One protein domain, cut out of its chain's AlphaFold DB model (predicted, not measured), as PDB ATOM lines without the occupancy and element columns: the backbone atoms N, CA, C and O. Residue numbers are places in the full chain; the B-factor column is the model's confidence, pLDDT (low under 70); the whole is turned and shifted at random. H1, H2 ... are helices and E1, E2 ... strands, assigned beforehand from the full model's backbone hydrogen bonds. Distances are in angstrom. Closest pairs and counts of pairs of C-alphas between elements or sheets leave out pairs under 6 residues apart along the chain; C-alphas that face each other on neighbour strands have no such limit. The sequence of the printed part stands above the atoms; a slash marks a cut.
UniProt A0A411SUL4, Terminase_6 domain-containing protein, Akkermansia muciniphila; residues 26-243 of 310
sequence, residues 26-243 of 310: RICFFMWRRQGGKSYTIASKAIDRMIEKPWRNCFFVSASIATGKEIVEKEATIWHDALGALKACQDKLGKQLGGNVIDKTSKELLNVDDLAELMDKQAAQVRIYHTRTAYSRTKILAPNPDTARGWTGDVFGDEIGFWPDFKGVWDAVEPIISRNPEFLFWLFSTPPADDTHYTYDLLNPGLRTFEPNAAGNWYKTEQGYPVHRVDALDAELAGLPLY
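AT A GLANCE: This is residues 26 to 243 of the 310 residues of the protein "Terminase_6 domain-containing protein" of Akkermansia muciniphila (UniProt A0A411SUL4). A twisted sheet of nine strands runs the length of the domain and curls round H1, with H3 and H5 crossed over the same face at its E3 E4 E5 part. H6 and H7 pack together where they graze the sheet, and the hairpin of E8 and E9 makes its other end. The printed part has 218 residues, with nine named helices and nine named strands in the order E1 H1 E2 H2 H3 H4 E3 H5 E4 E5 H6 E6 H7 E7 H8 E8 E9 H9. The mixed sheet runs E3 E4 E5 E2 E6 E7 E1 E9 E8; the class is mixed, helices and strands. The whole is compact, with a radius of gyration of the C-alphas of 17.6 A and spans of 57 by 40 by 32 A.

HOW THE PARTS SIT: E1, residues 27 to 32, has parallel neighbours E7, residues 185 to 189, with N 30 and O 187 2.8 A apart, and E9, residues 226 to 230, with N 31 and O 228 2.8 A apart. H1, residues 38 to 52, is on the sheet. E2, residues 57 to 62, has parallel neighbours E5, residues 135 to 141, with N 60 and O 139 2.8 A apart, and E6, residues 154 to 158, with N 61 and O 156 2.8 A apart. E1, H1, E2 is a split strand-helix-strand unit, its strands running the same way with E6 and E7 between; so is E5, H6, E6, where H6 is residues 145 to 148. E6, H7, E7, where H7 is residues 166 to 179, is a strand-helix-strand unit of parallel neighbours; these three crossovers are right-handed. H2, residues 63 to 66, only grazes the sheet and touches H3, residues 69 to 88, only at the corner, closest at C-alphas 64 and 71, 6.1 A. H3, the hub, touches H1 at a steep tilt of 39 degrees, closest at C-alphas 78 and 40, 5.8 A, and H5, residues 112 to 120, at 59 degrees, also steep, closest at C-alphas 73 and 116, 5.0 A. H4, residues 90 to 93, meets H3 only through their link. Edge strand E3, residues 96 to 99, is antiparallel to E4, residues 125 to 129, with N 127 and O 98 2.8 A apart; E4 and E5 form a hairpin. H6 touches H7, closest at C-alphas 145 and 169, 4.4 A. H7 and H8, residues 198 to 203, only just touch, with 3 pairs of C-alphas within 8 A, closest at C-alphas 166 and 198, 7.3 A. E8, residues 217 to 220, forms a hairpin with E9. H9, residues 232 to 237, touches no helix. In H1, H5, H8 and H9 every O i to N i+4 pair is within hydrogen-bond range, in H3 15 of 16 and in H7 8 of 10; H2, H4 and H6 are too short for such a pair.

IN THESE COORDINATES: E1 begins at C-alpha 27 (-51.891, 21.888, 1.691). From first to last C-alpha H3 is 28.4 A long, H1 21.3 A, H7 20.3 A and E5 19.4 A. H9 ends at C-alpha 237 (-36.501, 10.918, -16.829).

THE WHOLE: The C-alphas of Thr 105 and Leu 207, the two farthest apart, are 57.8 A apart. The printed part has no cut. The links E3 to H5 and H8 to E8 are long. The mean pLDDT of the printed part is 88.3; residues 64 to 72 are under 70.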
ATOM      1  N   ARG A  26     -54.791  19.182   0.318       93.88
ATOM      2  CA  ARG A  26     -55.284  20.542   0.573       93.88
ATOM      3  C   ARG A  26     -54.133  21.518   0.739       93.88
ATOM      4  O   ARG A  26     -54.140  22.559   0.110       93.88
ATOM      5  N   ILE A  27     -53.139  21.146   1.536       96.88
ATOM      6  CA  ILE A  27     -51.891  21.888   1.691       96.88
ATOM      7  C   ILE A  27     -50.775  21.002   1.154       96.88
ATOM      8  O   ILE A  27     -50.676  19.842   1.558       96.88
ATOM      9  N   CYS A  28     -49.981  21.521   0.222       97.44
ATOM     10  CA  CYS A  28     -48.903  20.760  -0.399       97.44
ATOM     11  C   CYS A  28     -47.749  21.673  -0.798       97.44
ATOM     12  O   CYS A  28     -47.961  22.737  -1.382       97.44
ATOM     13  N   PHE A  29     -46.531  21.218  -0.529       98.12
ATOM     14  CA  PHE A  29     -45.320  21.879  -0.990       98.12
ATOM     15  C   PHE A  29     -44.747  21.159  -2.208       98.12
ATOM     16  O   PHE A  29     -44.857  19.941  -2.342       98.12
ATOM     17  N   PHE A  30     -44.110  21.914  -3.093       98.00
ATOM     18  CA  PHE A  30     -43.520  21.411  -4.325       98.00
ATOM     19  C   PHE A  30     -42.095  21.943  -4.460       98.00
ATOM     20  O   PHE A  30     -41.853  23.072  -4.901       98.00
ATOM     21  N   MET A  31     -41.137  21.106  -4.078       97.69
ATOM     22  CA  MET A  31     -39.709  21.351  -4.230       97.69
ATOM     23  C   MET A  31     -39.275  20.897  -5.612       97.69
ATOM     24  O   MET A  31     -38.920  19.742  -5.811       97.69
ATOM     25  N   TRP A  32     -39.357  21.786  -6.592       97.31
ATOM     26  CA  TRP A  32     -39.009  21.456  -7.978       97.31
ATOM     27  C   TRP A  32     -37.832  22.276  -8.462       97.31
ATOM     28  O   TRP A  32     -37.690  23.438  -8.075       97.31
ATOM     29  N   ARG A  33     -37.030  21.702  -9.354       95.38
ATOM     30  CA  ARG A  33     -35.912  22.407  -9.971       95.38
ATOM     31  C   ARG A  33     -36.338  23.686 -10.688       95.38
ATOM     32  O   ARG A  33     -37.475  23.841 -11.154       95.38
ATOM     33  N   ARG A  34     -35.384  24.603 -10.831       90.88
ATOM     34  CA  ARG A  34     -35.526  25.795 -11.669       90.88
ATOM     35  C   ARG A  34     -35.819  25.375 -13.112       90.88
ATOM     36  O   ARG A  34     -35.290  24.374 -13.603       90.88
ATOM     37  N   GLN A  35     -36.688  26.145 -13.769       87.75
ATOM     38  CA  GLN A  35     -37.226  25.839 -15.103       87.75
ATOM     39  C   GLN A  35     -38.005  24.507 -15.191       87.75
ATOM     40  O   GLN A  35     -38.165  23.970 -16.275       87.75
ATOM     41  N   GLY A  36     -38.523  23.975 -14.077       90.50
ATOM     42  CA  GLY A  36     -39.305  22.728 -14.062       90.50
ATOM     43  C   GLY A  36     -40.785  22.858 -14.458       90.50
ATOM     44  O   GLY A  36     -41.546  21.927 -14.239       90.50
ATOM     45  N   GLY A  37     -41.242  24.010 -14.967       88.69
ATOM     46  CA  GLY A  37     -42.648  24.192 -15.370       88.69
ATOM     47  C   GLY A  37     -43.652  24.336 -14.211       88.69
ATOM     48  O   GLY A  37     -44.801  23.902 -14.329       88.69
ATOM     49  N   LYS A  38     -43.233  24.939 -13.088       89.69
ATOM     50  CA  LYS A  38     -44.070  25.191 -11.893       89.69
ATOM     51  C   LYS A  38     -45.294  26.044 -12.225       89.69
ATOM     52  O   LYS A  38     -46.421  25.585 -12.073       89.69
ATOM     53  N   SER A  39     -45.072  27.245 -12.760       85.44
ATOM     54  CA  SER A  39     -46.130  28.218 -13.049       85.44
ATOM     55  C   SER A  39     -47.124  27.676 -14.087       85.44
ATOM     56  O   SER A  39     -48.324  27.883 -13.953       85.44
ATOM     57  N   TYR A  40     -46.655  26.867 -15.046       85.50
ATOM     58  CA  TYR A  40     -47.514  26.162 -16.007       85.50
ATOM     59  C   TYR A  40     -48.418  25.109 -15.343       85.50
ATOM     60  O   TYR A  40     -49.611  25.022 -15.640       85.50
ATOM     61  N   THR A  41     -47.876  24.349 -14.384       89.62
ATOM     62  CA  THR A  41     -48.645  23.376 -13.584       89.62
ATOM     63  C   THR A  41     -49.698  24.084 -12.731       89.62
ATOM     64  O   THR A  41     -50.849  23.650 -12.675       89.62
ATOM     65  N   ILE A  42     -49.324  25.203 -12.104       89.44
ATOM     66  CA  ILE A  42     -50.228  26.027 -11.300       89.44
ATOM     67  C   ILE A  42     -51.360  26.598 -12.159       89.44
ATOM     68  O   ILE A  42     -52.524  26.446 -11.791       89.44
ATOM     69  N   ALA A  43     -51.042  27.207 -13.305       85.56
ATOM     70  CA  ALA A  43     -52.038  27.760 -14.221       85.56
ATOM     71  C   ALA A  43     -53.024  26.677 -14.686       85.56
ATOM     72  O   ALA A  43     -54.239  26.864 -14.609       85.56
ATOM     73  N   SER A  44     -52.505  25.505 -15.067       86.31
ATOM     74  CA  SER A  44     -53.320  24.348 -15.460       86.31
ATOM     75  C   SER A  44     -54.256  23.901 -14.334       86.31
ATOM     76  O   SER A  44     -55.450  23.706 -14.560       86.31
ATOM     77  N   LYS A  45     -53.744  23.791 -13.099       89.75
ATOM     78  CA  LYS A  45     -54.556  23.422 -11.933       89.75
ATOM     79  C   LYS A  45     -55.613  24.477 -11.623       89.75
ATOM     80  O   LYS A  45     -56.766  24.125 -11.411       89.75
ATOM     81  N   ALA A  46     -55.259  25.758 -11.613       89.56
ATOM     82  CA  ALA A  46     -56.203  26.842 -11.354       89.56
ATOM     83  C   ALA A  46     -57.352  26.845 -12.376       89.56
ATOM     84  O   ALA A  46     -58.516  26.958 -11.992       89.56
ATOM     85  N   ILE A  47     -57.044  26.646 -13.661       86.44
ATOM     86  CA  ILE A  47     -58.052  26.539 -14.721       86.44
ATOM     87  C   ILE A  47     -58.981  25.339 -14.487       86.44
ATOM     88  O   ILE A  47     -60.197  25.524 -14.488       86.44
ATOM     89  N   ASP A  48     -58.441  24.147 -14.219       88.06
ATOM     90  CA  ASP A  48     -59.225  22.940 -13.896       88.06
ATOM     91  C   ASP A  48     -60.206  23.198 -12.739       88.06
ATOM     92  O   ASP A  48     -61.420  23.005 -12.862       88.06
ATOM     93  N   ARG A  49     -59.704  23.790 -11.651       90.69
ATOM     94  CA  ARG A  49     -60.502  24.153 -10.469       90.69
ATOM     95  C   ARG A  49     -61.582  25.187 -10.773       90.69
ATOM     96  O   ARG A  49     -62.686  25.110 -10.226       90.69
ATOM     97  N   MET A  50     -61.282  26.161 -11.632       90.56
ATOM     98  CA  MET A  50     -62.233  27.191 -12.050       90.56
ATOM     99  C   MET A  50     -63.329  26.651 -12.974       90.56
ATOM    100  O   MET A  50     -64.441  27.178 -12.933       90.56
ATOM    101  N   ILE A  51     -63.037  25.637 -13.794       87.06
ATOM    102  CA  ILE A  51     -63.990  24.992 -14.712       87.06
ATOM    103  C   ILE A  51     -64.951  24.069 -13.961       87.06
ATOM    104  O   ILE A  51     -66.130  24.009 -14.321       87.06
ATOM    105  N   GLU A  52     -64.465  23.386 -12.921       87.56
ATOM    106  CA  GLU A  52     -65.212  22.373 -12.169       87.56
ATOM    107  C   GLU A  52     -66.482  22.942 -11.515       87.56
ATOM    108  O   GLU A  52     -67.555  22.347 -11.610       87.56
ATOM    109  N   LYS A  53     -66.383  24.108 -10.856       88.25
ATOM    110  CA  LYS A  53     -67.493  24.714 -10.098       88.25
ATOM    111  C   LYS A  53     -67.507  26.243 -10.212       88.25
ATOM    112  O   LYS A  53     -66.435  26.846 -10.321       88.25
ATOM    113  N   PRO A  54     -68.691  26.887 -10.164       91.31
ATOM    114  CA  PRO A  54     -68.795  28.343 -10.132       91.31
ATOM    115  C   PRO A  54     -68.262  28.927  -8.818       91.31
ATOM    116  O   PRO A  54     -68.162  28.227  -7.812       91.31
ATOM    117  N   TRP A  55     -67.980  30.235  -8.817       92.69
ATOM    118  CA  TRP A  55     -67.545  31.004  -7.640       92.69
ATOM    119  C   TRP A  55     -66.204  30.564  -7.036       92.69
ATOM    120  O   TRP A  55     -65.872  30.945  -5.913       92.69
ATOM    121  N   ARG A  56     -65.402  29.802  -7.789       92.75
ATOM    122  CA  ARG A  56     -64.038  29.449  -7.399       92.75
ATOM    123  C   ARG A  56     -63.124  30.640  -7.686       92.75
ATOM    124  O   ARG A  56     -62.996  31.073  -8.831       92.75
ATOM    125  N   ASN A  57     -62.495  31.171  -6.644       94.12
ATOM    126  CA  ASN A  57     -61.392  32.113  -6.799       94.12
ATOM    127  C   ASN A  57     -60.075  31.348  -6.684       94.12
ATOM    128  O   ASN A  57     -59.927  30.541  -5.768       94.12
ATOM    129  N   CYS A  58     -59.131  31.639  -7.570       93.50
ATOM    130  CA  CYS A  58     -57.757  31.166  -7.497       93.50
ATOM    131  C   CYS A  58     -56.831  32.381  -7.378       93.50
ATOM    132  O   CYS A  58     -56.931  33.327  -8.162       93.50
ATOM    133  N   PHE A  59     -55.959  32.382  -6.380       92.94
ATOM    134  CA  PHE A  59     -54.987  33.442  -6.147       92.94
ATOM    135  C   PHE A  59     -53.603  32.899  -6.476       92.94
ATOM    136  O   PHE A  59     -53.117  32.000  -5.796       92.94
ATOM    137  N   PHE A  60     -53.001  33.420  -7.537       90.06
ATOM    138  CA  PHE A  60     -51.619  33.147  -7.893       90.06
ATOM    139  C   PHE A  60     -50.734  34.189  -7.218       90.06
ATOM    140  O   PHE A  60     -50.900  35.386  -7.455       90.06
ATOM    141  N   VAL A  61     -49.844  33.739  -6.344       90.31
ATOM    142  CA  VAL A  61     -49.001  34.599  -5.517       90.31
ATOM    143  C   VAL A  61     -47.555  34.381  -5.933       90.31
ATOM    144  O   VAL A  61     -47.035  33.289  -5.730       90.31
ATOM    145  N   SER A  62     -46.910  35.386  -6.518       85.06
ATOM    146  CA  SER A  62     -45.545  35.253  -7.049       85.06
ATOM    147  C   SER A  62     -44.606  36.279  -6.425       85.06
ATOM    148  O   SER A  62     -44.911  37.474  -6.376       85.06
ATOM    149  N   ALA A  63     -43.444  35.812  -5.957       79.88
ATOM    150  CA  ALA A  63     -42.364  36.673  -5.471       79.88
ATOM    151  C   ALA A  63     -41.843  37.603  -6.575       79.88
ATOM    152  O   ALA A  63     -41.426  38.734  -6.324       79.88
ATOM    153  N   SER A  64     -41.893  37.144  -7.822       68.38
ATOM    154  CA  SER A  64     -41.342  37.861  -8.961       68.38
ATOM    155  C   SER A  64     -42.110  39.147  -9.285       68.38
ATOM    156  O   SER A  64     -41.498  40.128  -9.701       68.38
ATOM    157  N   ILE A  65     -43.411  39.200  -8.976       67.94
ATOM    158  CA  ILE A  65     -44.236  40.420  -9.079       67.94
ATOM    159  C   ILE A  65     -43.729  41.516  -8.135       67.94
ATOM    160  O   ILE A  65     -43.860  42.699  -8.430       67.94
ATOM    161  N   ALA A  66     -43.116  41.145  -7.009       59.44
ATOM    162  CA  ALA A  66     -42.478  42.110  -6.119       59.44
ATOM    163  C   ALA A  66     -41.103  42.584  -6.634       59.44
ATOM    164  O   ALA A  66     -40.568  43.556  -6.108       59.44
ATOM    165  N   THR A  67     -40.531  41.913  -7.643       53.81
ATOM    166  CA  THR A  67     -39.113  42.033  -8.025       53.81
ATOM    167  C   THR A  67     -38.892  42.648  -9.425       53.81
ATOM    168  O   THR A  67     -37.806  43.165  -9.675       53.81
ATOM    169  N   GLY A  68     -39.894  42.678 -10.324       50.22
ATOM    170  CA  GLY A  68     -39.877  43.515 -11.545       50.22
ATOM    171  C   GLY A  68     -40.443  42.887 -12.837       50.22
ATOM    172  O   GLY A  68     -40.774  41.706 -12.886       50.22
ATOM    173  N   LYS A  69     -40.523  43.706 -13.903       53.62
ATOM    174  CA  LYS A  69     -41.280  43.470 -15.157       53.62
ATOM    175  C   LYS A  69     -40.885  42.248 -16.003       53.62
ATOM    176  O   LYS A  69     -41.766  41.600 -16.550       53.62
ATOM    177  N   GLU A  70     -39.600  41.905 -16.116       54.41
ATOM    178  CA  GLU A  70     -39.135  40.848 -17.045       54.41
ATOM    179  C   GLU A  70     -39.688  39.455 -16.685       54.41
ATOM    180  O   GLU A  70     -39.997  38.638 -17.551       54.41
ATOM    181  N   ILE A  71     -39.880  39.178 -15.393       63.50
ATOM    182  CA  ILE A  71     -40.435  37.890 -14.957       63.50
ATOM    183  C   ILE A  71     -41.951  37.826 -15.216       63.50
ATOM    184  O   ILE A  71     -42.492  36.750 -15.483       63.50
ATOM    185  N   VAL A  72     -42.624  38.980 -15.224       69.25
ATOM    186  CA  VAL A  72     -44.064  39.093 -15.481       69.25
ATOM    187  C   VAL A  72     -44.416  38.688 -16.920       69.25
ATOM    188  O   VAL A  72     -45.417  38.006 -17.121       69.25
ATOM    189  N   GLU A  73     -43.584  39.012 -17.915       73.69
ATOM    190  CA  GLU A  73     -43.803  38.633 -19.326       73.69
ATOM    191  C   GLU A  73     -43.798  37.112 -19.538       73.69
ATOM    192  O   GLU A  73     -44.615  36.545 -20.274       73.69
ATOM    193  N   LYS A  74     -42.903  36.411 -18.839       74.25
ATOM    194  CA  LYS A  74     -42.843  34.951 -18.896       74.25
ATOM    195  C   LYS A  74     -44.075  34.306 -18.266       74.25
ATOM    196  O   LYS A  74     -44.621  33.347 -18.814       74.25
ATOM    197  N   GLU A  75     -44.508  34.814 -17.116       74.88
ATOM    198  CA  GLU A  75     -45.747  34.357 -16.487       74.88
ATOM    199  C   GLU A  75     -46.962  34.658 -17.381       74.88
ATOM    200  O   GLU A  75     -47.833  33.800 -17.531       74.88
ATOM    201  N   ALA A  76     -46.989  35.823 -18.038       79.44
ATOM    202  CA  ALA A  76     -48.024  36.189 -19.000       79.44
ATOM    203  C   ALA A  76     -48.069  35.220 -20.184       79.44
ATOM    204  O   ALA A  76     -49.152  34.778 -20.551       79.44
ATOM    205  N   THR A  77     -46.919  34.806 -20.726       82.62
ATOM    206  CA  THR A  77     -46.848  33.798 -21.801       82.62
ATOM    207  C   THR A  77     -47.488  32.476 -21.370       82.62
ATOM    208  O   THR A  77     -48.342  31.933 -22.063       82.62
ATOM    209  N   ILE A  78     -47.140  31.985 -20.177       80.94
ATOM    210  CA  ILE A  78     -47.686  30.739 -19.617       80.94
ATOM    211  C   ILE A  78     -49.211  30.806 -19.480       80.94
ATOM    212  O   ILE A  78     -49.920  29.870 -19.860       80.94
ATOM    213  N   TRP A  79     -49.720  31.910 -18.931       79.69
ATOM    214  CA  TRP A  79     -51.156  32.121 -18.796       79.69
ATOM    215  C   TRP A  79     -51.831  32.279 -20.155       79.69
ATOM    216  O   TRP A  79     -52.888  31.690 -20.367       79.69
ATOM    217  N   HIS A  80     -51.224  33.014 -21.081       84.69
ATOM    218  CA  HIS A  80     -51.727  33.186 -22.437       84.69
ATOM    219  C   HIS A  80     -51.880  31.834 -23.148       84.69
ATOM    220  O   HIS A  80     -52.952  31.549 -23.674       84.69
ATOM    221  N   ASP A  81     -50.873  30.961 -23.084       84.31
ATOM    222  CA  ASP A  81     -50.919  29.627 -23.693       84.31
ATOM    223  C   ASP A  81     -52.009  28.747 -23.070       84.31
ATOM    224  O   ASP A  81     -52.812  28.128 -23.778       84.31
ATOM    225  N   ALA A  82     -52.090  28.722 -21.736       80.94
ATOM    226  CA  ALA A  82     -53.101  27.946 -21.021       80.94
ATOM    227  C   ALA A  82     -54.530  28.441 -21.327       80.94
ATOM    228  O   ALA A  82     -55.458  27.643 -21.502       80.94
ATOM    229  N   LEU A  83     -54.717  29.758 -21.439       82.69
ATOM    230  CA  LEU A  83     -55.991  30.366 -21.815       82.69
ATOM    231  C   LEU A  83     -56.318  30.173 -23.296       82.69
ATOM    232  O   LEU A  83     -57.485  29.980 -23.626       82.69
ATOM    233  N   GLY A  84     -55.317  30.182 -24.176       83.88
ATOM    234  CA  GLY A  84     -55.467  29.879 -25.596       83.88
ATOM    235  C   GLY A  84     -55.990  28.461 -25.809       83.88
ATOM    236  O   GLY A  84     -56.971  28.263 -26.530       83.88
ATOM    237  N   ALA A  85     -55.422  27.487 -25.094       80.56
ATOM    238  CA  ALA A  85     -55.910  26.112 -25.099       80.56
ATOM    239  C   ALA A  85     -57.361  26.003 -24.596       80.56
ATOM    240  O   ALA A  85     -58.188  25.316 -25.201       80.56
ATOM    241  N   LEU A  86     -57.702  26.726 -23.524       78.62
ATOM    242  CA  LEU A  86     -59.073  26.783 -23.023       78.62
ATOM    243  C   LEU A  86     -60.028  27.439 -24.030       78.62
ATOM    244  O   LEU A  86     -61.127  26.929 -24.239       78.62
ATOM    245  N   LYS A  87     -59.618  28.530 -24.685       82.31
ATOM    246  CA  LYS A  87     -60.421  29.217 -25.701       82.31
ATOM    247  C   LYS A  87     -60.711  28.305 -26.891       82.31
ATOM    248  O   LYS A  87     -61.858  28.228 -27.322       82.31
ATOM    249  N   ALA A  88     -59.717  27.549 -27.356       82.56
ATOM    250  CA  ALA A  88     -59.891  26.557 -28.420       82.56
ATOM    251  C   ALA A  88     -60.913  25.456 -28.063       82.56
ATOM    252  O   ALA A  88     -61.472  24.807 -28.946       82.56
ATOM    253  N   CYS A  89     -61.173  25.249 -26.771       74.88
ATOM    254  CA  CYS A  89     -62.052  24.196 -26.258       74.88
ATOM    255  C   CYS A  89     -63.330  24.743 -25.615       74.88
ATOM    256  O   CYS A  89     -64.134  23.974 -25.087       74.88
ATOM    257  N   GLN A  90     -63.524  26.060 -25.675       81.81
ATOM    258  CA  GLN A  90     -64.587  26.782 -24.993       81.81
ATOM    259  C   GLN A  90     -65.973  26.229 -25.355       81.81
ATOM    260  O   GLN A  90     -66.769  25.939 -24.459       81.81
ATOM    261  N   ASP A  91     -66.219  26.014 -26.650       77.19
ATOM    262  CA  ASP A  91     -67.498  25.513 -27.162       77.19
ATOM    263  C   ASP A  91     -67.777  24.082 -26.692       77.19
ATOM    264  O   ASP A  91     -68.891  23.767 -26.279       77.19
ATOM    265  N   LYS A  92     -66.746  23.225 -26.678       78.69
ATOM    266  CA  LYS A  92     -66.857  21.832 -26.214       78.69
ATOM    267  C   LYS A  92     -67.164  21.749 -24.722       78.69
ATOM    268  O   LYS A  92     -67.902  20.871 -24.293       78.69
ATOM    269  N   LEU A  93     -66.586  22.655 -23.935       75.81
ATOM    270  CA  LEU A  93     -66.756  22.701 -22.483       75.81
ATOM    271  C   LEU A  93     -67.994  23.505 -22.051       75.81
ATOM    272  O   LEU A  93     -68.308  23.542 -20.860       75.81
ATOM    273  N   GLY A  94     -68.678  24.175 -22.988       78.94
ATOM    274  CA  GLY A  94     -69.820  25.044 -22.696       78.94
ATOM    275  C   GLY A  94     -69.482  26.174 -21.718       78.94
ATOM    276  O   GLY A  94     -70.324  26.569 -20.911       78.94
ATOM    277  N   LYS A  95     -68.235  26.655 -21.724       81.94
ATOM    278  CA  LYS A  95     -67.774  27.755 -20.863       81.94
ATOM    279  C   LYS A  95     -67.662  29.037 -21.678       81.94
ATOM    280  O   LYS A  95     -67.674  28.993 -22.895       81.94
ATOM    281  N   GLN A  96     -67.544  30.190 -21.027       86.00
ATOM    282  CA  GLN A  96     -67.186  31.435 -21.710       86.00
ATOM    283  C   GLN A  96     -66.055  32.130 -20.959       86.00
ATOM    284  O   GLN A  96     -66.141  32.328 -19.742       86.00
ATOM    285  N   LEU A  97     -65.011  32.522 -21.687       85.62
ATOM    286  CA  LEU A  97     -63.926  33.334 -21.152       85.62
ATOM    287  C   LEU A  97     -64.302  34.817 -21.110       85.62
ATOM    288  O   LEU A  97     -64.952  35.356 -22.006       85.62
ATOM    289  N   GLY A  98     -63.867  35.490 -20.053       83.88
ATOM    290  CA  GLY A  98     -63.965  36.936 -19.918       83.88
ATOM    291  C   GLY A  98     -62.975  37.472 -18.891       83.88
ATOM    292  O   GLY A  98     -62.064  36.773 -18.456       83.88
ATOM    293  N   GLY A  99     -63.179  38.720 -18.474       82.81
ATOM    294  CA  GLY A  99     -62.222  39.452 -17.641       82.81
ATOM    295  C   GLY A  99     -61.559  40.575 -18.429       82.81
ATOM    296  O   GLY A  99     -62.001  40.896 -19.528       82.81
ATOM    297  N   ASN A 100     -60.539  41.204 -17.854       82.06
ATOM    298  CA  ASN A 100     -59.774  42.254 -18.533       82.06
ATOM    299  C   ASN A 100     -58.617  41.703 -19.376       82.06
ATOM    300  O   ASN A 100     -57.869  42.490 -19.925       82.06
ATOM    301  N   VAL A 101     -58.509  40.379 -19.499       81.06
ATOM    302  CA  VAL A 101     -57.563  39.687 -20.393       81.06
ATOM    303  C   VAL A 101     -58.184  39.304 -21.745       81.06
ATOM    304  O   VAL A 101     -57.519  38.721 -22.594       81.06
ATOM    305  N   ILE A 102     -59.482  39.583 -21.919       84.25
ATOM    306  CA  ILE A 102     -60.242  39.360 -23.152       84.25
ATOM    307  C   ILE A 102     -60.707  40.723 -23.654       84.25
ATOM    308  O   ILE A 102     -61.376  41.459 -22.918       84.25
ATOM    309  N   ASP A 103     -60.397  41.050 -24.905       83.00
ATOM    310  CA  ASP A 103     -60.851  42.290 -25.517       83.00
ATOM    311  C   ASP A 103     -62.383  42.307 -25.633       83.00
ATOM    312  O   ASP A 103     -63.041  41.341 -26.036       83.00
ATOM    313  N   LYS A 104     -62.994  43.430 -25.248       77.88
ATOM    314  CA  LYS A 104     -64.457  43.533 -25.189       77.88
ATOM    315  C   LYS A 104     -65.101  43.552 -26.571       77.88
ATOM    316  O   LYS A 104     -66.266  43.152 -26.660       77.88
ATOM    317  N   THR A 105     -64.385  44.012 -27.590       81.62
ATOM    318  CA  THR A 105     -64.881  44.222 -28.952       81.62
ATOM    319  C   THR A 105     -64.647  42.979 -29.797       81.62
ATOM    320  O   THR A 105     -65.610  42.400 -30.294       81.62
ATOM    321  N   SER A 106     -63.396  42.532 -29.908       83.69
ATOM    322  CA  SER A 106     -63.015  41.371 -30.715       83.69
ATOM    323  C   SER A 106     -63.344  40.042 -30.036       83.69
ATOM    324  O   SER A 106     -63.454  39.032 -30.720       83.69
ATOM    325  N   LYS A 107     -63.522  40.029 -28.703       80.88
ATOM    326  CA  LYS A 107     -63.613  38.802 -27.883       80.88
ATOM    327  C   LYS A 107     -62.362  37.923 -27.986       80.88
ATOM    328  O   LYS A 107     -62.389  36.746 -27.614       80.88
ATOM    329  N   GLU A 108     -61.260  38.494 -28.460       86.00
ATOM    330  CA  GLU A 108     -59.960  37.843 -28.527       86.00
ATOM    331  C   GLU A 108     -59.193  37.961 -27.215       86.00
ATOM    332  O   GLU A 108     -59.443  38.858 -26.410       86.00
ATOM    333  N   LEU A 109     -58.302  36.998 -26.973       85.62
ATOM    334  CA  LEU A 109     -57.323  37.113 -25.896       85.62
ATOM    335  C   LEU A 109     -56.416  38.306 -26.204       85.62
ATOM    336  O   LEU A 109     -56.052  38.521 -27.361       85.62
ATOM    337  N   LEU A 110     -56.079  39.081 -25.175       85.81
ATOM    338  CA  LEU A 110     -55.022  40.078 -25.302       85.81
ATOM    339  C   LEU A 110     -53.711  39.386 -25.671       85.81
ATOM    340  O   LEU A 110     -53.485  38.240 -25.279       85.81
ATOM    341  N   ASN A 111     -52.853  40.086 -26.412       86.38
ATOM    342  CA  ASN A 111     -51.505  39.591 -26.659       86.38
ATOM    343  C   ASN A 111     -50.718  39.502 -25.334       86.38
ATOM    344  O   ASN A 111     -51.149  39.991 -24.283       86.38
ATOM    345  N   VAL A 112     -49.563  38.843 -25.388       84.00
ATOM    346  CA  VAL A 112     -48.730  38.598 -24.206       84.00
ATOM    347  C   VAL A 112     -48.275  39.902 -23.542       84.00
ATOM    348  O   VAL A 112     -48.309  39.977 -22.316       84.00
ATOM    349  N   ASP A 113     -47.923  40.929 -24.319       83.50
ATOM    350  CA  ASP A 113     -47.413  42.208 -23.805       83.50
ATOM    351  C   ASP A 113     -48.488  42.970 -23.013       83.50
ATOM    352  O   ASP A 113     -48.260  43.403 -21.881       83.50
ATOM    353  N   ASP A 114     -49.701  43.062 -23.563       84.69
ATOM    354  CA  ASP A 114     -50.852  43.689 -22.909       84.69
ATOM    355  C   ASP A 114     -51.249  42.925 -21.631       84.69
ATOM    356  O   ASP A 114     -51.605  43.518 -20.606       84.69
ATOM    357  N   LEU A 115     -51.175  41.588 -21.661       81.75
ATOM    358  CA  LEU A 115     -51.405  40.759 -20.479       81.75
ATOM    359  C   LEU A 115     -50.327  40.996 -19.411       81.75
ATOM    360  O   LEU A 115     -50.667  41.130 -18.231       81.75
ATOM    361  N   ALA A 116     -49.057  41.083 -19.808       78.31
ATOM    362  CA  ALA A 116     -47.946  41.359 -18.908       78.31
ATOM    363  C   ALA A 116     -48.109  42.723 -18.221       78.31
ATOM    364  O   ALA A 116     -47.949  42.817 -17.005       78.31
ATOM    365  N   GLU A 117     -48.538  43.762 -18.947       82.62
ATOM    366  CA  GLU A 117     -48.816  45.078 -18.360       82.62
ATOM    367  C   GLU A 117     -49.930  45.018 -17.295       82.62
ATOM    368  O   GLU A 117     -49.841  45.650 -16.236       82.62
ATOM    369  N   LEU A 118     -50.990  44.242 -17.538       80.31
ATOM    370  CA  LEU A 118     -52.054  44.042 -16.552       80.31
ATOM    371  C   LEU A 118     -51.576  43.260 -15.325       80.31
ATOM    372  O   LEU A 118     -52.040  43.530 -14.213       80.31
ATOM    373  N   MET A 119     -50.696  42.279 -15.520       77.19
ATOM    374  CA  MET A 119     -50.119  41.483 -14.437       77.19
ATOM    375  C   MET A 119     -49.177  42.321 -13.567       77.19
ATOM    376  O   MET A 119     -49.289  42.256 -12.344       77.19
ATOM    377  N   ASP A 120     -48.352  43.177 -14.174       73.88
ATOM    378  CA  ASP A 120     -47.454  44.124 -13.490       73.88
ATOM    379  C   ASP A 120     -48.244  45.075 -12.577       73.88
ATOM    380  O   ASP A 120     -47.909  45.293 -11.414       73.88
ATOM    381  N   LYS A 121     -49.400  45.550 -13.056       78.44
ATOM    382  CA  LYS A 121     -50.334  46.380 -12.275       78.44
ATOM    383  C   LYS A 121     -51.167  45.593 -11.253       78.44
ATOM    384  O   LYS A 121     -52.057  46.177 -10.633       78.44
ATOM    385  N   GLN A 122     -50.953  44.280 -11.112       73.38
ATOM    386  CA  GLN A 122     -51.762  43.365 -10.286       73.38
ATOM    387  C   GLN A 122     -53.268  43.441 -10.594       73.38
ATOM    388  O   GLN A 122     -54.133  43.203  -9.745       73.38
ATOM    389  N   ALA A 123     -53.597  43.809 -11.832       76.75
ATOM    390  CA  ALA A 123     -54.956  44.014 -12.300       76.75
ATOM    391  C   ALA A 123     -55.440  42.851 -13.172       76.75
ATOM    392  O   ALA A 123     -56.646  42.745 -13.403       76.75
ATOM    393  N   ALA A 124     -54.537  41.990 -13.654       78.00
ATOM    394  CA  ALA A 124     -54.872  40.852 -14.499       78.00
ATOM    395  C   ALA A 124     -55.891  39.930 -13.821       78.00
ATOM    396  O   ALA A 124     -55.667  39.362 -12.746       78.00
ATOM    397  N   GLN A 125     -57.040  39.789 -14.473       82.50
ATOM    398  CA  GLN A 125     -58.136  38.961 -14.021       82.50
ATOM    399  C   GLN A 125     -58.714  38.165 -15.183       82.50
ATOM    400  O   GLN A 125     -59.331  38.703 -16.104       82.50
ATOM    401  N   VAL A 126     -58.628  36.849 -15.040       83.00
ATOM    402  CA  VAL A 126     -59.345  35.888 -15.874       83.00
ATOM    403  C   VAL A 126     -60.676  35.564 -15.208       83.00
ATOM    404  O   VAL A 126     -60.729  35.370 -13.991       83.00
ATOM    405  N   ARG A 127     -61.750  35.461 -15.992       88.88
ATOM    406  CA  ARG A 127     -63.039  34.916 -15.554       88.88
ATOM    407  C   ARG A 127     -63.465  33.769 -16.460       88.88
ATOM    408  O   ARG A 127     -63.416  33.897 -17.679       88.88
ATOM    409  N   ILE A 128     -63.941  32.689 -15.852       87.75
ATOM    410  CA  ILE A 128     -64.629  31.593 -16.538       87.75
ATOM    411  C   ILE A 128     -66.084  31.632 -16.092       87.75
ATOM    412  O   ILE A 128     -66.390  31.404 -14.918       87.75
ATOM    413  N   TYR A 129     -66.978  31.964 -17.017       86.50
ATOM    414  CA  TYR A 129     -68.411  32.028 -16.765       86.50
ATOM    415  C   TYR A 129     -69.024  30.627 -16.825       86.50
ATOM    416  O   TYR A 129     -68.791  29.861 -17.759       86.50
ATOM    417  N   HIS A 130     -69.816  30.312 -15.802       86.31
ATOM    418  CA  HIS A 130     -70.644  29.104 -15.702       86.31
ATOM    419  C   HIS A 130     -72.103  29.410 -16.022       86.31
ATOM    420  O   HIS A 130     -72.817  28.580 -16.566       86.31
ATOM    421  N   THR A 131     -72.539  30.621 -15.682       86.69
ATOM    422  CA  THR A 131     -73.795  31.220 -16.131       86.69
ATOM    423  C   THR A 131     -73.544  32.700 -16.413       86.69
ATOM    424  O   THR A 131     -72.443  33.205 -16.197       86.69
ATOM    425  N   ARG A 132     -74.574  33.440 -16.833       83.94
ATOM    426  CA  ARG A 132     -74.477  34.895 -17.044       83.94
ATOM    427  C   ARG A 132     -73.999  35.669 -15.804       83.94
ATOM    428  O   ARG A 132     -73.409  36.735 -15.948       83.94
ATOM    429  N   THR A 133     -74.270  35.165 -14.599       87.25
ATOM    430  CA  THR A 133     -73.937  35.841 -13.333       87.25
ATOM    431  C   THR A 133     -72.918  35.080 -12.494       87.25
ATOM    432  O   THR A 133     -72.204  35.708 -11.720       87.25
ATOM    433  N   ALA A 134     -72.824  33.759 -12.656       90.44
ATOM    434  CA  ALA A 134     -71.897  32.924 -11.910       90.44
ATOM    435  C   ALA A 134     -70.603  32.722 -12.696       90.44
ATOM    436  O   ALA A 134     -70.609  32.146 -13.786       90.44
ATOM    437  N   TYR A 135     -69.487  33.162 -12.122       91.75
ATOM    438  CA  TYR A 135     -68.165  32.973 -12.704       91.75
ATOM    439  C   TYR A 135     -67.139  32.602 -11.638       91.75
ATOM    440  O   TYR A 135     -67.264  32.960 -10.466       91.75
ATOM    441  N   SER A 136     -66.114  31.887 -12.075       92.50
ATOM    442  CA  SER A 136     -64.881  31.646 -11.327       92.50
ATOM    443  C   SER A 136     -63.810  32.608 -11.832       92.50
ATOM    444  O   SER A 136     -63.899  33.081 -12.970       92.50
ATOM    445  N   ARG A 137     -62.809  32.942 -11.015       90.88
ATOM    446  CA  ARG A 137     -61.773  33.911 -11.403       90.88
ATOM    447  C   ARG A 137     -60.390  33.575 -10.871       90.88
ATOM    448  O   ARG A 137     -60.268  33.074  -9.759       90.88
ATOM    449  N   THR A 138     -59.374  33.986 -11.621       88.38
ATOM    450  CA  THR A 138     -57.996  34.063 -11.124       88.38
ATOM    451  C   THR A 138     -57.609  35.513 -10.854       88.38
ATOM    452  O   THR A 138     -58.051  36.418 -11.568       88.38
ATOM    453  N   LYS A 139     -56.804  35.732  -9.813       86.31
ATOM    454  CA  LYS A 139     -56.064  36.971  -9.563       86.31
ATOM    455  C   LYS A 139     -54.589  36.657  -9.365       86.31
ATOM    456  O   LYS A 139     -54.269  35.656  -8.733       86.31
ATOM    457  N   ILE A 140     -53.734  37.536  -9.864       80.94
ATOM    458  CA  ILE A 140     -52.282  37.427  -9.764       80.94
ATOM    459  C   ILE A 140     -51.786  38.553  -8.849       80.94
ATOM    460  O   ILE A 140     -52.129  39.712  -9.079       80.94
ATOM    461  N   LEU A 141     -51.090  38.207  -7.763       85.62
ATOM    462  CA  LEU A 141     -50.788  39.099  -6.638       85.62
ATOM    463  C   LEU A 141     -49.358  38.900  -6.117       85.62
ATOM    464  O   LEU A 141     -48.794  37.813  -6.212       85.62
ATOM    465  N   ALA A 142     -48.800  39.934  -5.489       86.38
ATOM    466  CA  ALA A 142     -47.569  39.807  -4.708       86.38
ATOM    467  C   ALA A 142     -47.829  39.159  -3.327       86.38
ATOM    468  O   ALA A 142     -48.936  39.291  -2.787       86.38
ATOM    469  N   PRO A 143     -46.824  38.497  -2.719       89.19
ATOM    470  CA  PRO A 143     -46.929  37.927  -1.378       89.19
ATOM    471  C   PRO A 143     -46.951  39.034  -0.318       89.19
ATOM    472  O   PRO A 143     -45.910  39.517   0.120       89.19
ATOM    473  N   ASN A 144     -48.151  39.447   0.089       90.81
ATOM    474  CA  ASN A 144     -48.355  40.455   1.127       90.81
ATOM    475  C   ASN A 144     -49.395  39.957   2.156       90.81
ATOM    476  O   ASN A 144     -50.549  39.733   1.775       90.81
ATOM    477  N   PRO A 145     -49.033  39.819   3.448       92.56
ATOM    478  CA  PRO A 145     -49.955  39.394   4.505       92.56
ATOM    479  C   PRO A 145     -51.223  40.253   4.611       92.56
ATOM    480  O   PRO A 145     -52.307  39.734   4.879       92.56
ATOM    481  N   ASP A 146     -51.117  41.564   4.382       91.62
ATOM    482  CA  ASP A 146     -52.232  42.500   4.530       91.62
ATOM    483  C   ASP A 146     -53.323  42.257   3.494       91.62
ATOM    484  O   ASP A 146     -54.513  42.249   3.819       91.62
ATOM    485  N   THR A 147     -52.919  42.015   2.247       89.44
ATOM    486  CA  THR A 147     -53.861  41.696   1.174       89.44
ATOM    487  C   THR A 147     -54.343  40.253   1.288       89.44
ATOM    488  O   THR A 147     -55.516  39.995   0.998       89.44
ATOM    489  N   ALA A 148     -53.488  39.342   1.775       91.56
ATOM    490  CA  ALA A 148     -53.794  37.927   1.976       91.56
ATOM    491  C   ALA A 148     -55.001  37.685   2.881       91.56
ATOM    492  O   ALA A 148     -55.850  36.855   2.560       91.56
ATOM    493  N   ARG A 149     -55.158  38.487   3.941       91.56
ATOM    494  CA  ARG A 149     -56.316  38.416   4.851       91.56
ATOM    495  C   ARG A 149     -57.667  38.632   4.156       91.56
ATOM    496  O   ARG A 149     -58.695  38.197   4.666       91.56
ATOM    497  N   GLY A 150     -57.680  39.312   3.008       90.06
ATOM    498  CA  GLY A 150     -58.885  39.566   2.215       90.06
ATOM    499  C   GLY A 150     -59.188  38.500   1.159       90.06
ATOM    500  O   GLY A 150     -60.167  38.634   0.419       90.06
ATOM    501  N   TRP A 151     -58.348  37.472   1.017       93.62
ATOM    502  CA  TRP A 151     -58.559  36.425   0.022       93.62
ATOM    503  C   TRP A 151     -59.661  35.453   0.462       93.62
ATOM    504  O   TRP A 151     -60.041  35.358   1.625       93.62
ATOM    505  N   THR A 152     -60.235  34.729  -0.498       94.06
ATOM    506  CA  THR A 152     -61.189  33.638  -0.232       94.06
ATOM    507  C   THR A 152     -61.225  32.717  -1.443       94.06
ATOM    508  O   THR A 152     -61.871  33.050  -2.441       94.06
ATOM    509  N   GLY A 153     -60.509  31.596  -1.393       94.75
ATOM    510  CA  GLY A 153     -60.365  30.683  -2.525       94.75
ATOM    511  C   GLY A 153     -59.147  29.773  -2.414       94.75
ATOM    512  O   GLY A 153     -58.522  29.697  -1.359       94.75
ATOM    513  N   ASP A 154     -58.812  29.124  -3.529       95.94
ATOM    514  CA  ASP A 154     -57.564  28.378  -3.676       95.94
ATOM    515  C   ASP A 154     -56.391  29.373  -3.765       95.94
ATOM    516  O   ASP A 154     -56.497  30.400  -4.441       95.94
ATOM    517  N   VAL A 155     -55.269  29.070  -3.117       96.25
ATOM    518  CA  VAL A 155     -54.044  29.878  -3.134       96.25
ATOM    519  C   VAL A 155     -52.902  29.037  -3.696       96.25
ATOM    520  O   VAL A 155     -52.627  27.934  -3.225       96.25
ATOM    521  N   PHE A 156     -52.221  29.566  -4.704       95.12
ATOM    522  CA  PHE A 156     -51.062  28.945  -5.324       95.12
ATOM    523  C   PHE A 156     -49.882  29.904  -5.214       95.12
ATOM    524  O   PHE A 156     -49.888  30.957  -5.845       95.12
ATOM    525  N   GLY A 157     -48.897  29.558  -4.392       93.44
ATOM    526  CA  GLY A 157     -47.689  30.350  -4.217       93.44
ATOM    527  C   GLY A 157     -46.542  29.829  -5.067       93.44
ATOM    528  O   GLY A 157     -46.217  28.644  -5.000       93.44
ATOM    529  N   ASP A 158     -45.916  30.715  -5.831       91.25
ATOM    530  CA  ASP A 158     -44.681  30.456  -6.562       91.25
ATOM    531  C   ASP A 158     -43.491  31.110  -5.853       91.25
ATOM    532  O   ASP A 158     -43.617  32.152  -5.201       91.25
ATOM    533  N   GLU A 159     -42.332  30.468  -5.973       90.06
ATOM    534  CA  GLU A 159     -41.059  30.929  -5.415       90.06
ATOM    535  C   GLU A 159     -41.123  31.315  -3.920       90.06
ATOM    536  O   GLU A 159     -40.556  32.311  -3.479       90.06
ATOM    537  N   ILE A 160     -41.782  30.484  -3.104       93.94
ATOM    538  CA  ILE A 160     -42.047  30.785  -1.680       93.94
ATOM    539  C   ILE A 160     -40.798  30.969  -0.801       93.94
ATOM    540  O   ILE A 160     -40.885  31.572   0.261       93.94
ATOM    541  N   GLY A 161     -39.636  30.459  -1.222       91.81
ATOM    542  CA  GLY A 161     -38.339  30.690  -0.581       91.81
ATOM    543  C   GLY A 161     -37.774  32.096  -0.795       91.81
ATOM    544  O   GLY A 161     -36.701  32.389  -0.286       91.81
ATOM    545  N   PHE A 162     -38.474  32.940  -1.556       89.12
ATOM    546  CA  PHE A 162     -38.149  34.347  -1.783       89.12
ATOM    547  C   PHE A 162     -39.222  35.290  -1.222       89.12
ATOM    548  O   PHE A 162     -39.175  36.493  -1.470       89.12
ATOM    549  N   TRP A 163     -40.221  34.772  -0.502       91.19
ATOM    550  CA  TRP A 163     -41.271  35.604   0.080       91.19
ATOM    551  C   TRP A 163     -40.731  36.318   1.319       91.19
ATOM    552  O   TRP A 163     -40.399  35.634   2.285       91.19
ATOM    553  N   PRO A 164     -40.700  37.665   1.354       87.00
ATOM    554  CA  PRO A 164     -40.096  38.392   2.471       87.00
ATOM    555  C   PRO A 164     -40.719  38.052   3.831       87.00
ATOM    556  O   PRO A 164     -40.013  37.969   4.830       87.00
ATOM    557  N   ASP A 165     -42.036  37.826   3.857       91.12
ATOM    558  CA  ASP A 165     -42.776  37.405   5.049       91.12
ATOM    559  C   ASP A 165     -43.648  36.177   4.755       91.12
ATOM    560  O   ASP A 165     -44.880  36.232   4.719       91.12
ATOM    561  N   PHE A 166     -42.995  35.037   4.505       94.62
ATOM    562  CA  PHE A 166     -43.696  33.767   4.300       94.62
ATOM    563  C   PHE A 166     -44.638  33.429   5.466       94.62
ATOM    564  O   PHE A 166     -45.764  32.990   5.233       94.62
ATOM    565  N   LYS A 167     -44.195  33.640   6.714       95.12
ATOM    566  CA  LYS A 167     -44.981  33.299   7.907       95.12
ATOM    567  C   LYS A 167     -46.237  34.157   8.018       95.12
ATOM    568  O   LYS A 167     -47.310  33.604   8.214       95.12
ATOM    569  N   GLY A 168     -46.138  35.469   7.815       96.31
ATOM    570  CA  GLY A 168     -47.302  36.349   7.838       96.31
ATOM    571  C   GLY A 168     -48.314  36.018   6.740       96.31
ATOM    572  O   GLY A 168     -49.521  36.048   6.986       96.31
ATOM    573  N   VAL A 169     -47.855  35.645   5.536       96.06
ATOM    574  CA  VAL A 169     -48.766  35.186   4.471       96.06
ATOM    575  C   VAL A 169     -49.401  33.845   4.842       96.06
ATOM    576  O   VAL A 169     -50.604  33.677   4.654       96.06
ATOM    577  N   TRP A 170     -48.630  32.905   5.393       96.50
ATOM    578  CA  TRP A 170     -49.156  31.632   5.883       96.50
ATOM    579  C   TRP A 170     -50.245  31.842   6.941       96.50
ATOM    580  O   TRP A 170     -51.350  31.331   6.773       96.50
ATOM    581  N   ASP A 171     -49.974  32.650   7.966       96.81
ATOM    582  CA  ASP A 171     -50.907  32.950   9.059       96.81
ATOM    583  C   ASP A 171     -52.178  33.655   8.559       96.81
ATOM    584  O   ASP A 171     -53.267  33.456   9.095       96.81
ATOM    585  N   ALA A 172     -52.072  34.458   7.497       96.81
ATOM    586  CA  ALA A 172     -53.224  35.092   6.861       96.81
ATOM    587  C   ALA A 172     -54.064  34.112   6.019       96.81
ATOM    588  O   ALA A 172     -55.286  34.260   5.941       96.81
ATOM    589  N   VAL A 173     -53.427  33.129   5.375       96.69
ATOM    590  CA  VAL A 173     -54.084  32.181   4.460       96.69
ATOM    591  C   VAL A 173     -54.647  30.963   5.188       96.69
ATOM    592  O   VAL A 173     -55.708  30.466   4.810       96.69
ATOM    593  N   GLU A 174     -53.993  30.483   6.241       95.19
ATOM    594  CA  GLU A 174     -54.394  29.285   6.984       95.19
ATOM    595  C   GLU A 174     -55.864  29.327   7.464       95.19
ATOM    596  O   GLU A 174     -56.584  28.360   7.184       95.19
ATOM    597  N   PRO A 175     -56.398  30.449   7.998       95.44
ATOM    598  CA  PRO A 175     -57.818  30.580   8.340       95.44
ATOM    599  C   PRO A 175     -58.775  30.475   7.142       95.44
ATOM    600  O   PRO A 175     -59.914  30.018   7.272       95.44
ATOM    601  N   ILE A 176     -58.336  30.898   5.952       94.38
ATOM    602  CA  ILE A 176     -59.124  30.806   4.714       94.38
ATOM    603  C   ILE A 176     -59.262  29.341   4.317       94.38
ATOM    604  O   ILE A 176     -60.363  28.872   4.009       94.38
ATOM    605  N   ILE A 177     -58.144  28.618   4.346       94.81
ATOM    606  CA  ILE A 177     -58.091  27.204   3.991       94.81
ATOM    607  C   ILE A 177     -58.850  26.383   5.029       94.81
ATOM    608  O   ILE A 177     -59.697  25.576   4.661       94.81
ATOM    609  N   SER A 178     -58.627  26.601   6.325       93.56
ATOM    610  CA  SER A 178     -59.284  25.834   7.390       93.56
ATOM    611  C   SER A 178     -60.811  25.990   7.387       93.56
ATOM    612  O   SER A 178     -61.517  25.025   7.683       93.56
ATOM    613  N   ARG A 179     -61.339  27.138   6.938       92.25
ATOM    614  CA  ARG A 179     -62.783  27.399   6.825       92.25
ATOM    615  C   ARG A 179     -63.505  26.585   5.745       92.25
ATOM    616  O   ARG A 179     -64.711  26.364   5.880       92.25
ATOM    617  N   ASN A 180     -62.836  26.175   4.663       93.00
ATOM    618  CA  ASN A 180     -63.482  25.461   3.556       93.00
ATOM    619  C   ASN A 180     -62.693  24.199   3.157       93.00
ATOM    620  O   ASN A 180     -61.558  24.310   2.683       93.00
ATOM    621  N   PRO A 181     -63.289  22.994   3.268       93.12
ATOM    622  CA  PRO A 181     -62.605  21.738   2.958       93.12
ATOM    623  C   PRO A 181     -62.171  21.623   1.492       93.12
ATOM    624  O   PRO A 181     -61.278  20.838   1.187       93.12
ATOM    625  N   GLU A 182     -62.762  22.406   0.587       92.19
ATOM    626  CA  GLU A 182     -62.430  22.361  -0.833       92.19
ATOM    627  C   GLU A 182     -61.263  23.264  -1.236       92.19
ATOM    628  O   GLU A 182     -60.795  23.128  -2.369       92.19
ATOM    629  N   PHE A 183     -60.826  24.199  -0.387       95.19
ATOM    630  CA  PHE A 183     -59.749  25.113  -0.762       95.19
ATOM    631  C   PHE A 183     -58.382  24.440  -0.716       95.19
ATOM    632  O   PHE A 183     -58.093  23.632   0.174       95.19
ATOM    633  N   LEU A 184     -57.563  24.786  -1.709       95.88
ATOM    634  CA  LEU A 184     -56.182  24.336  -1.845       95.88
ATOM    635  C   LEU A 184     -55.206  25.456  -1.481       95.88
ATOM    636  O   LEU A 184     -55.461  26.620  -1.770       95.88
ATOM    637  N   PHE A 185     -54.070  25.081  -0.904       97.12
ATOM    638  CA  PHE A 185     -52.917  25.934  -0.664       97.12
ATOM    639  C   PHE A 185     -51.645  25.216  -1.109       97.12
ATOM    640  O   PHE A 185     -51.102  24.365  -0.402       97.12
ATOM    641  N   TRP A 186     -51.224  25.488  -2.339       97.38
ATOM    642  CA  TRP A 186     -50.100  24.807  -2.976       97.38
ATOM    643  C   TRP A 186     -48.927  25.760  -3.139       97.38
ATOM    644  O   TRP A 186     -49.100  26.876  -3.618       97.38
ATOM    645  N   LEU A 187     -47.741  25.321  -2.737       96.88
ATOM    646  CA  LEU A 187     -46.594  26.198  -2.532       96.88
ATOM    647  C   LEU A 187     -45.354  25.627  -3.221       96.88
ATOM    648  O   LEU A 187     -44.846  24.579  -2.833       96.88
ATOM    649  N   PHE A 188     -44.862  26.309  -4.251       95.69
ATOM    650  CA  PHE A 188     -43.765  25.855  -5.099       95.69
ATOM    651  C   PHE A 188     -42.474  26.611  -4.785       95.69
ATOM    652  O   PHE A 188     -42.466  27.824  -4.575       95.69
ATOM    653  N   SER A 189     -41.344  25.900  -4.770       94.44
ATOM    654  CA  SER A 189     -40.033  26.533  -4.605       94.44
ATOM    655  C   SER A 189     -38.856  25.662  -5.019       94.44
ATOM    656  O   SER A 189     -38.996  24.463  -5.256       94.44
ATOM    657  N   THR A 190     -37.699  26.292  -5.169       94.81
ATOM    658  CA  THR A 190     -36.385  25.656  -4.986       94.81
ATOM    659  C   THR A 190     -35.921  25.920  -3.549       94.81
ATOM    660  O   THR A 190     -36.504  26.785  -2.894       94.81
ATOM    661  N   PRO A 191     -34.893  25.224  -3.026       94.69
ATOM    662  CA  PRO A 191     -34.370  25.540  -1.701       94.69
ATOM    663  C   PRO A 191     -33.951  27.016  -1.652       94.69
ATOM    664  O   PRO A 191     -33.355  27.494  -2.631       94.69
ATOM    665  N   PRO A 192     -34.287  27.754  -0.577       92.00
ATOM    666  CA  PRO A 192     -33.904  29.152  -0.465       92.00
ATOM    667  C   PRO A 192     -32.378  29.277  -0.389       92.00
ATOM    668  O   PRO A 192     -31.677  28.359   0.037       92.00
ATOM    669  N   ALA A 193     -31.864  30.406  -0.875       87.00
ATOM    670  CA  ALA A 193     -30.437  30.722  -0.794       87.00
ATOM    671  C   ALA A 193     -30.010  31.088   0.633       87.00
ATOM    672  O   ALA A 193     -28.881  30.809   1.022       87.00
ATOM    673  N   ASP A 194     -30.919  31.732   1.359       87.25
ATOM    674  CA  ASP A 194     -30.791  32.119   2.755       87.25
ATOM    675  C   ASP A 194     -31.273  30.962   3.639       87.25
ATOM    676  O   ASP A 194     -32.444  30.573   3.578       87.25
ATOM    677  N   ASP A 195     -30.368  30.392   4.433       86.06
ATOM    678  CA  ASP A 195     -30.668  29.284   5.342       86.06
ATOM    679  C   ASP A 195     -31.390  29.724   6.624       86.06
ATOM    680  O   ASP A 195     -31.907  28.880   7.354       86.06
ATOM    681  N   THR A 196     -31.518  31.034   6.856       86.88
ATOM    682  CA  THR A 196     -32.371  31.600   7.910       86.88
ATOM    683  C   THR A 196     -33.832  31.733   7.475       86.88
ATOM    684  O   THR A 196     -34.723  31.903   8.314       86.88
ATOM    685  N   HIS A 197     -34.115  31.612   6.172       90.81
ATOM    686  CA  HIS A 197     -35.475  31.676   5.655       90.81
ATOM    687  C   HIS A 197     -36.309  30.507   6.199       90.81
ATOM    688  O   HIS A 197     -35.904  29.349   6.126       90.81
ATOM    689  N   TYR A 198     -37.525  30.781   6.683       91.75
ATOM    690  CA  TYR A 198     -38.365  29.785   7.370       91.75
ATOM    691  C   TYR A 198     -38.595  28.495   6.561       91.75
ATOM    692  O   TYR A 198     -38.667  27.394   7.108       91.75
ATOM    693  N   THR A 199     -38.700  28.620   5.236       94.38
ATOM    694  CA  THR A 199     -38.908  27.471   4.346       94.38
ATOM    695  C   THR A 199     -37.674  26.576   4.207       94.38
ATOM    696  O   THR A 199     -37.833  25.442   3.758       94.38
ATOM    697  N   TYR A 200     -36.476  27.039   4.594       93.69
ATOM    698  CA  TYR A 200     -35.253  26.238   4.569       93.69
ATOM    699  C   TYR A 200     -35.416  25.010   5.465       93.69
ATOM    700  O   TYR A 200     -35.427  23.889   4.969       93.69
ATOM    701  N   ASP A 201     -35.642  25.218   6.763       91.00
ATOM    702  CA  ASP A 201     -35.814  24.126   7.724       91.00
ATOM    703  C   ASP A 201     -37.108  23.339   7.475       91.00
ATOM    704  O   ASP A 201     -37.111  22.110   7.541       91.00
ATOM    705  N   LEU A 202     -38.203  24.027   7.128       94.56
ATOM    706  CA  LEU A 202     -39.501  23.392   6.879       94.56
ATOM    707  C   LEU A 202     -39.448  22.356   5.744       94.56
ATOM    708  O   LEU A 202     -40.089  21.308   5.835       94.56
ATOM    709  N   LEU A 203     -38.727  22.670   4.664       96.56
ATOM    710  CA  LEU A 203     -38.694  21.879   3.431       96.56
ATOM    711  C   LEU A 203     -37.402  21.072   3.281       96.56
ATOM    712  O   LEU A 203     -37.207  20.426   2.254       96.56
ATOM    713  N   ASN A 204     -36.506  21.082   4.266       94.88
ATOM    714  CA  ASN A 204     -35.297  20.275   4.197       94.88
ATOM    715  C   ASN A 204     -35.651  18.784   4.386       94.88
ATOM    716  O   ASN A 204     -36.184  18.397   5.432       94.88
ATOM    717  N   PRO A 205     -35.343  17.901   3.418       93.88
ATOM    718  CA  PRO A 205     -35.627  16.476   3.548       93.88
ATOM    719  C   PRO A 205     -34.684  15.758   4.533       93.88
ATOM    720  O   PRO A 205     -34.877  14.564   4.779       93.88
ATOM    721  N   GLY A 206     -33.695  16.439   5.116       89.12
ATOM    722  CA  GLY A 206     -32.692  15.858   6.004       89.12
ATOM    723  C   GLY A 206     -31.746  14.923   5.251       89.12
ATOM    724  O   GLY A 206     -31.366  15.188   4.116       89.12
ATOM    725  N   LEU A 207     -31.391  13.794   5.868       86.69
ATOM    726  CA  LEU A 207     -30.466  12.800   5.298       86.69
ATOM    727  C   LEU A 207     -31.123  11.838   4.291       86.69
ATOM    728  O   LEU A 207     -30.553  10.799   3.965       86.69
ATOM    729  N   ARG A 208     -32.347  12.128   3.839       89.44
ATOM    730  CA  ARG A 208     -33.073  11.248   2.917       89.44
ATOM    731  C   ARG A 208     -32.412  11.256   1.543       89.44
ATOM    732  O   ARG A 208     -32.089  12.313   1.006       89.44
ATOM    733  N   THR A 209     -32.297  10.074   0.959       90.94
ATOM    734  CA  THR A 209     -31.933   9.880  -0.443       90.94
ATOM    735  C   THR A 209     -33.184   9.546  -1.248       90.94
ATOM    736  O   THR A 209     -34.131   8.951  -0.731       90.94
ATOM    737  N   PHE A 210     -33.200   9.960  -2.511       95.88
ATOM    738  CA  PHE A 210     -34.313   9.735  -3.424       95.88
ATOM    739  C   PHE A 210     -33.769   9.118  -4.703       95.88
ATOM    740  O   PHE A 210     -32.869   9.687  -5.320       95.88
ATOM    741  N   GLU A 211     -34.317   7.970  -5.090       97.31
ATOM    742  CA  GLU A 211     -34.034   7.390  -6.398       97.31
ATOM    743  C   GLU A 211     -34.736   8.220  -7.486       97.31
ATOM    744  O   GLU A 211     -35.889   8.628  -7.278       97.31
ATOM    745  N   PRO A 212     -34.084   8.483  -8.634       97.69
ATOM    746  CA  PRO A 212     -34.697   9.222  -9.731       97.69
ATOM    747  C   PRO A 212     -36.037   8.618 -10.170       97.69
ATOM    748  O   PRO A 212     -36.150   7.417 -10.419       97.69
ATOM    749  N   ASN A 213     -37.063   9.459 -10.290       98.19
ATOM    750  CA  ASN A 213     -38.414   9.052 -10.659       98.19
ATOM    751  C   ASN A 213     -39.064  10.095 -11.579       98.19
ATOM    752  O   ASN A 213     -39.247  11.245 -11.190       98.19
ATOM    753  N   ALA A 214     -39.500   9.678 -12.772       97.81
ATOM    754  CA  ALA A 214     -40.169  10.555 -13.738       97.81
ATOM    755  C   ALA A 214     -41.450  11.216 -13.187       97.81
ATOM    756  O   ALA A 214     -41.811  12.312 -13.609       97.81
ATOM    757  N   ALA A 215     -42.144  10.572 -12.241       97.50
ATOM    758  CA  ALA A 215     -43.317  11.130 -11.560       97.50
ATOM    759  C   ALA A 215     -42.950  12.020 -10.355       97.50
ATOM    760  O   ALA A 215     -43.834  12.582  -9.703       97.50
ATOM    761  N   GLY A 216     -41.660  12.162 -10.051       97.62
ATOM    762  CA  GLY A 216     -41.141  12.810  -8.856       97.62
ATOM    763  C   GLY A 216     -41.292  11.966  -7.592       97.62
ATOM    764  O   GLY A 216     -41.937  10.918  -7.558       97.62
ATOM    765  N   ASN A 217     -40.688  12.464  -6.524       98.25
ATOM    766  CA  ASN A 217     -40.602  11.798  -5.235       98.25
ATOM    767  C   ASN A 217     -41.461  12.508  -4.183       98.25
ATOM    768  O   ASN A 217     -41.693  13.711  -4.264       98.25
ATOM    769  N   TRP A 218     -41.926  11.776  -3.171       97.50
ATOM    770  CA  TRP A 218     -42.745  12.332  -2.093       97.50
ATOM    771  C   TRP A 218     -42.079  12.139  -0.737       97.50
ATOM    772  O   TRP A 218     -41.561  11.069  -0.428       97.50
ATOM    773  N   TYR A 219     -42.153  13.163   0.106       97.50
ATOM    774  CA  TYR A 219     -41.836  13.059   1.527       97.50
ATOM    775  C   TYR A 219     -42.778  13.948   2.343       97.50
ATOM    776  O   TYR A 219     -43.689  14.577   1.799       97.50
ATOM    777  N   LYS A 220     -42.603  13.962   3.665       96.75
ATOM    778  CA  LYS A 220     -43.343  14.848   4.565       96.75
ATOM    779  C   LYS A 220     -42.390  15.723   5.365       96.75
ATOM    780  O   LYS A 220     -41.328  15.245   5.776       96.75
ATOM    781  N   THR A 221     -42.799  16.965   5.610       95.06
ATOM    782  CA  THR A 221     -42.155  17.831   6.606       95.06
ATOM    783  C   THR A 221     -42.294  17.217   8.004       95.06
ATOM    784  O   THR A 221     -43.069  16.276   8.207       95.06
ATOM    785  N   GLU A 222     -41.576  17.752   8.992       89.69
ATOM    786  CA  GLU A 222     -41.712  17.311  10.388       89.69
ATOM    787  C   GLU A 222     -43.153  17.466  10.909       89.69
ATOM    788  O   GLU A 222     -43.660  16.597  11.611       89.69
ATOM    789  N   GLN A 223     -43.850  18.520  10.481       91.12
ATOM    790  CA  GLN A 223     -45.248  18.805  10.821       91.12
ATOM    791  C   GLN A 223     -46.248  17.962  10.005       91.12
ATOM    792  O   GLN A 223     -47.458  18.099  10.172       91.12
ATOM    793  N   GLY A 224     -45.767  17.086   9.117       94.94
ATOM    794  CA  GLY A 224     -46.593  16.138   8.371       94.94
ATOM    795  C   GLY A 224     -47.152  16.651   7.042       94.94
ATOM    796  O   GLY A 224     -47.910  15.915   6.400       94.94
ATOM    797  N   TYR A 225     -46.774  17.854   6.591       96.75
ATOM    798  CA  TYR A 225     -47.210  18.373   5.293       96.75
ATOM    799  C   TYR A 225     -46.548  17.602   4.144       96.75
ATOM    800  O   TYR A 225     -45.340  17.363   4.200       96.75
ATOM    801  N   PRO A 226     -47.300  17.200   3.104       98.12
ATOM    802  CA  PRO A 226     -46.731  16.506   1.959       98.12
ATOM    803  C   PRO A 226     -45.866  17.457   1.131       98.12
ATOM    804  O   PRO A 226     -46.233  18.611   0.890       98.12
ATOM    805  N   VAL A 227     -44.733  16.937   0.666       98.44
ATOM    806  CA  VAL A 227     -43.832  17.624  -0.251       98.44
ATOM    807  C   VAL A 227     -43.563  16.742  -1.460       98.44
ATOM    808  O   VAL A 227     -43.103  15.608  -1.315       98.44
ATOM    809  N   HIS A 228     -43.830  17.272  -2.650       98.44
ATOM    810  CA  HIS A 228     -43.429  16.666  -3.916       98.44
ATOM    811  C   HIS A 228     -42.089  17.240  -4.359       98.44
ATOM    812  O   HIS A 228     -41.911  18.457  -4.399       98.44
ATOM    813  N   ARG A 229     -41.142  16.372  -4.688       97.94
ATOM    814  CA  ARG A 229     -39.757  16.711  -4.995       97.94
ATOM    815  C   ARG A 229     -39.414  16.264  -6.408       97.94
ATOM    816  O   ARG A 229     -39.632  15.104  -6.740       97.94
ATOM    817  N   VAL A 230     -38.871  17.179  -7.207       98.38
ATOM    818  CA  VAL A 230     -38.472  16.924  -8.602       98.38
ATOM    819  C   VAL A 230     -37.166  17.654  -8.899       98.38
ATOM    820  O   VAL A 230     -37.172  18.865  -9.138       98.38
ATOM    821  N   ASP A 231     -36.045  16.940  -8.867       97.75
ATOM    822  CA  ASP A 231     -34.742  17.493  -9.251       97.75
ATOM    823  C   ASP A 231     -34.471  17.372 -10.763       97.75
ATOM    824  O   ASP A 231     -35.365  17.116 -11.572       97.75
ATOM    825  N   ALA A 232     -33.225  17.621 -11.165       97.19
ATOM    826  CA  ALA A 232     -32.771  17.455 -12.539       97.19
ATOM    827  C   ALA A 232     -32.886  16.023 -13.066       97.19
ATOM    828  O   ALA A 232     -33.281  15.869 -14.218       97.19
ATOM    829  N   LEU A 233     -32.588  15.011 -12.250       97.06
ATOM    830  CA  LEU A 233     -32.615  13.607 -12.658       97.06
ATOM    831  C   LEU A 233     -34.061  13.120 -12.827       97.06
ATOM    832  O   LEU A 233     -34.388  12.483 -13.826       97.06
ATOM    833  N   ASP A 234     -34.944  13.493 -11.896       98.06
ATOM    834  CA  ASP A 234     -36.387  13.249 -11.993       98.06
ATOM    835  C   ASP A 234     -36.961  13.872 -13.281       98.06
ATOM    836  O   ASP A 234     -37.712  13.241 -14.029       98.06
ATOM    837  N   ALA A 235     -36.583  15.124 -13.564       97.06
ATOM    838  CA  ALA A 235     -37.060  15.862 -14.728       97.06
ATOM    839  C   ALA A 235     -36.511  15.319 -16.059       97.06
ATOM    840  O   ALA A 235     -37.252  15.270 -17.039       97.06
ATOM    841  N   GLU A 236     -35.248  14.892 -16.099       95.56
ATOM    842  CA  GLU A 236     -34.639  14.260 -17.274       95.56
ATOM    843  C   GLU A 236     -35.374  12.964 -17.636       95.56
ATOM    844  O   GLU A 236     -35.764  12.781 -18.790       95.56
ATOM    845  N   LEU A 237     -35.684  12.123 -16.639       96.88
ATOM    846  CA  LEU A 237     -36.501  10.918 -16.829       96.88
ATOM    847  C   LEU A 237     -37.919  11.223 -17.324       96.88
ATOM    848  O   LEU A 237     -38.516  10.415 -18.032       96.88
ATOM    849  N   ALA A 238     -38.463  12.387 -16.970       95.94
ATOM    850  CA  ALA A 238     -39.748  12.859 -17.473       95.94
ATOM    851  C   ALA A 238     -39.669  13.491 -18.875       95.94
ATOM    852  O   ALA A 238     -40.695  13.940 -19.386       95.94
ATOM    853  N   GLY A 239     -38.487  13.530 -19.499       94.44
ATOM    854  CA  GLY A 239     -38.274  14.075 -20.840       94.44
ATOM    855  C   GLY A 239     -37.964  15.574 -20.883       94.44
ATOM    856  O   GLY A 239     -38.101  16.179 -21.945       94.44
ATOM    857  N   LEU A 240     -37.557  16.189 -19.765       94.94
ATOM    858  CA  LEU A 240     -37.127  17.590 -19.707       94.94
ATOM    859  C   LEU A 240     -35.588  17.694 -19.642       94.94
ATOM    860  O   LEU A 240     -35.022  17.663 -18.542       94.94
ATOM    861  N   PRO A 241     -34.898  17.841 -20.790       94.25
ATOM    862  CA  PRO A 241     -33.439  17.827 -20.843       94.25
ATOM    863  C   PRO A 241     -32.797  19.080 -20.234       94.25
ATOM    864  O   PRO A 241     -33.425  20.131 -20.065       94.25
ATOM    865  N   LEU A 242     -31.500  18.972 -19.946       94.00
ATOM    866  CA  LEU A 242     -30.608  20.103 -19.709       94.00
ATOM    867  C   LEU A 242     -29.766  20.358 -20.953       94.00
ATOM    868  O   LEU A 242     -29.365  19.420 -21.634       94.00
ATOM    869  N   TYR A 243     -29.490  21.630 -21.222       92.31
ATOM    870  CA  TYR A 243     -28.639  22.051 -22.326       92.31
ATOM    871  C   TYR A 243     -27.369  22.680 -21.768       92.31
ATOM    872  O   TYR A 243     -27.430  23.520 -20.867       92.31
TER     873      TYR A 243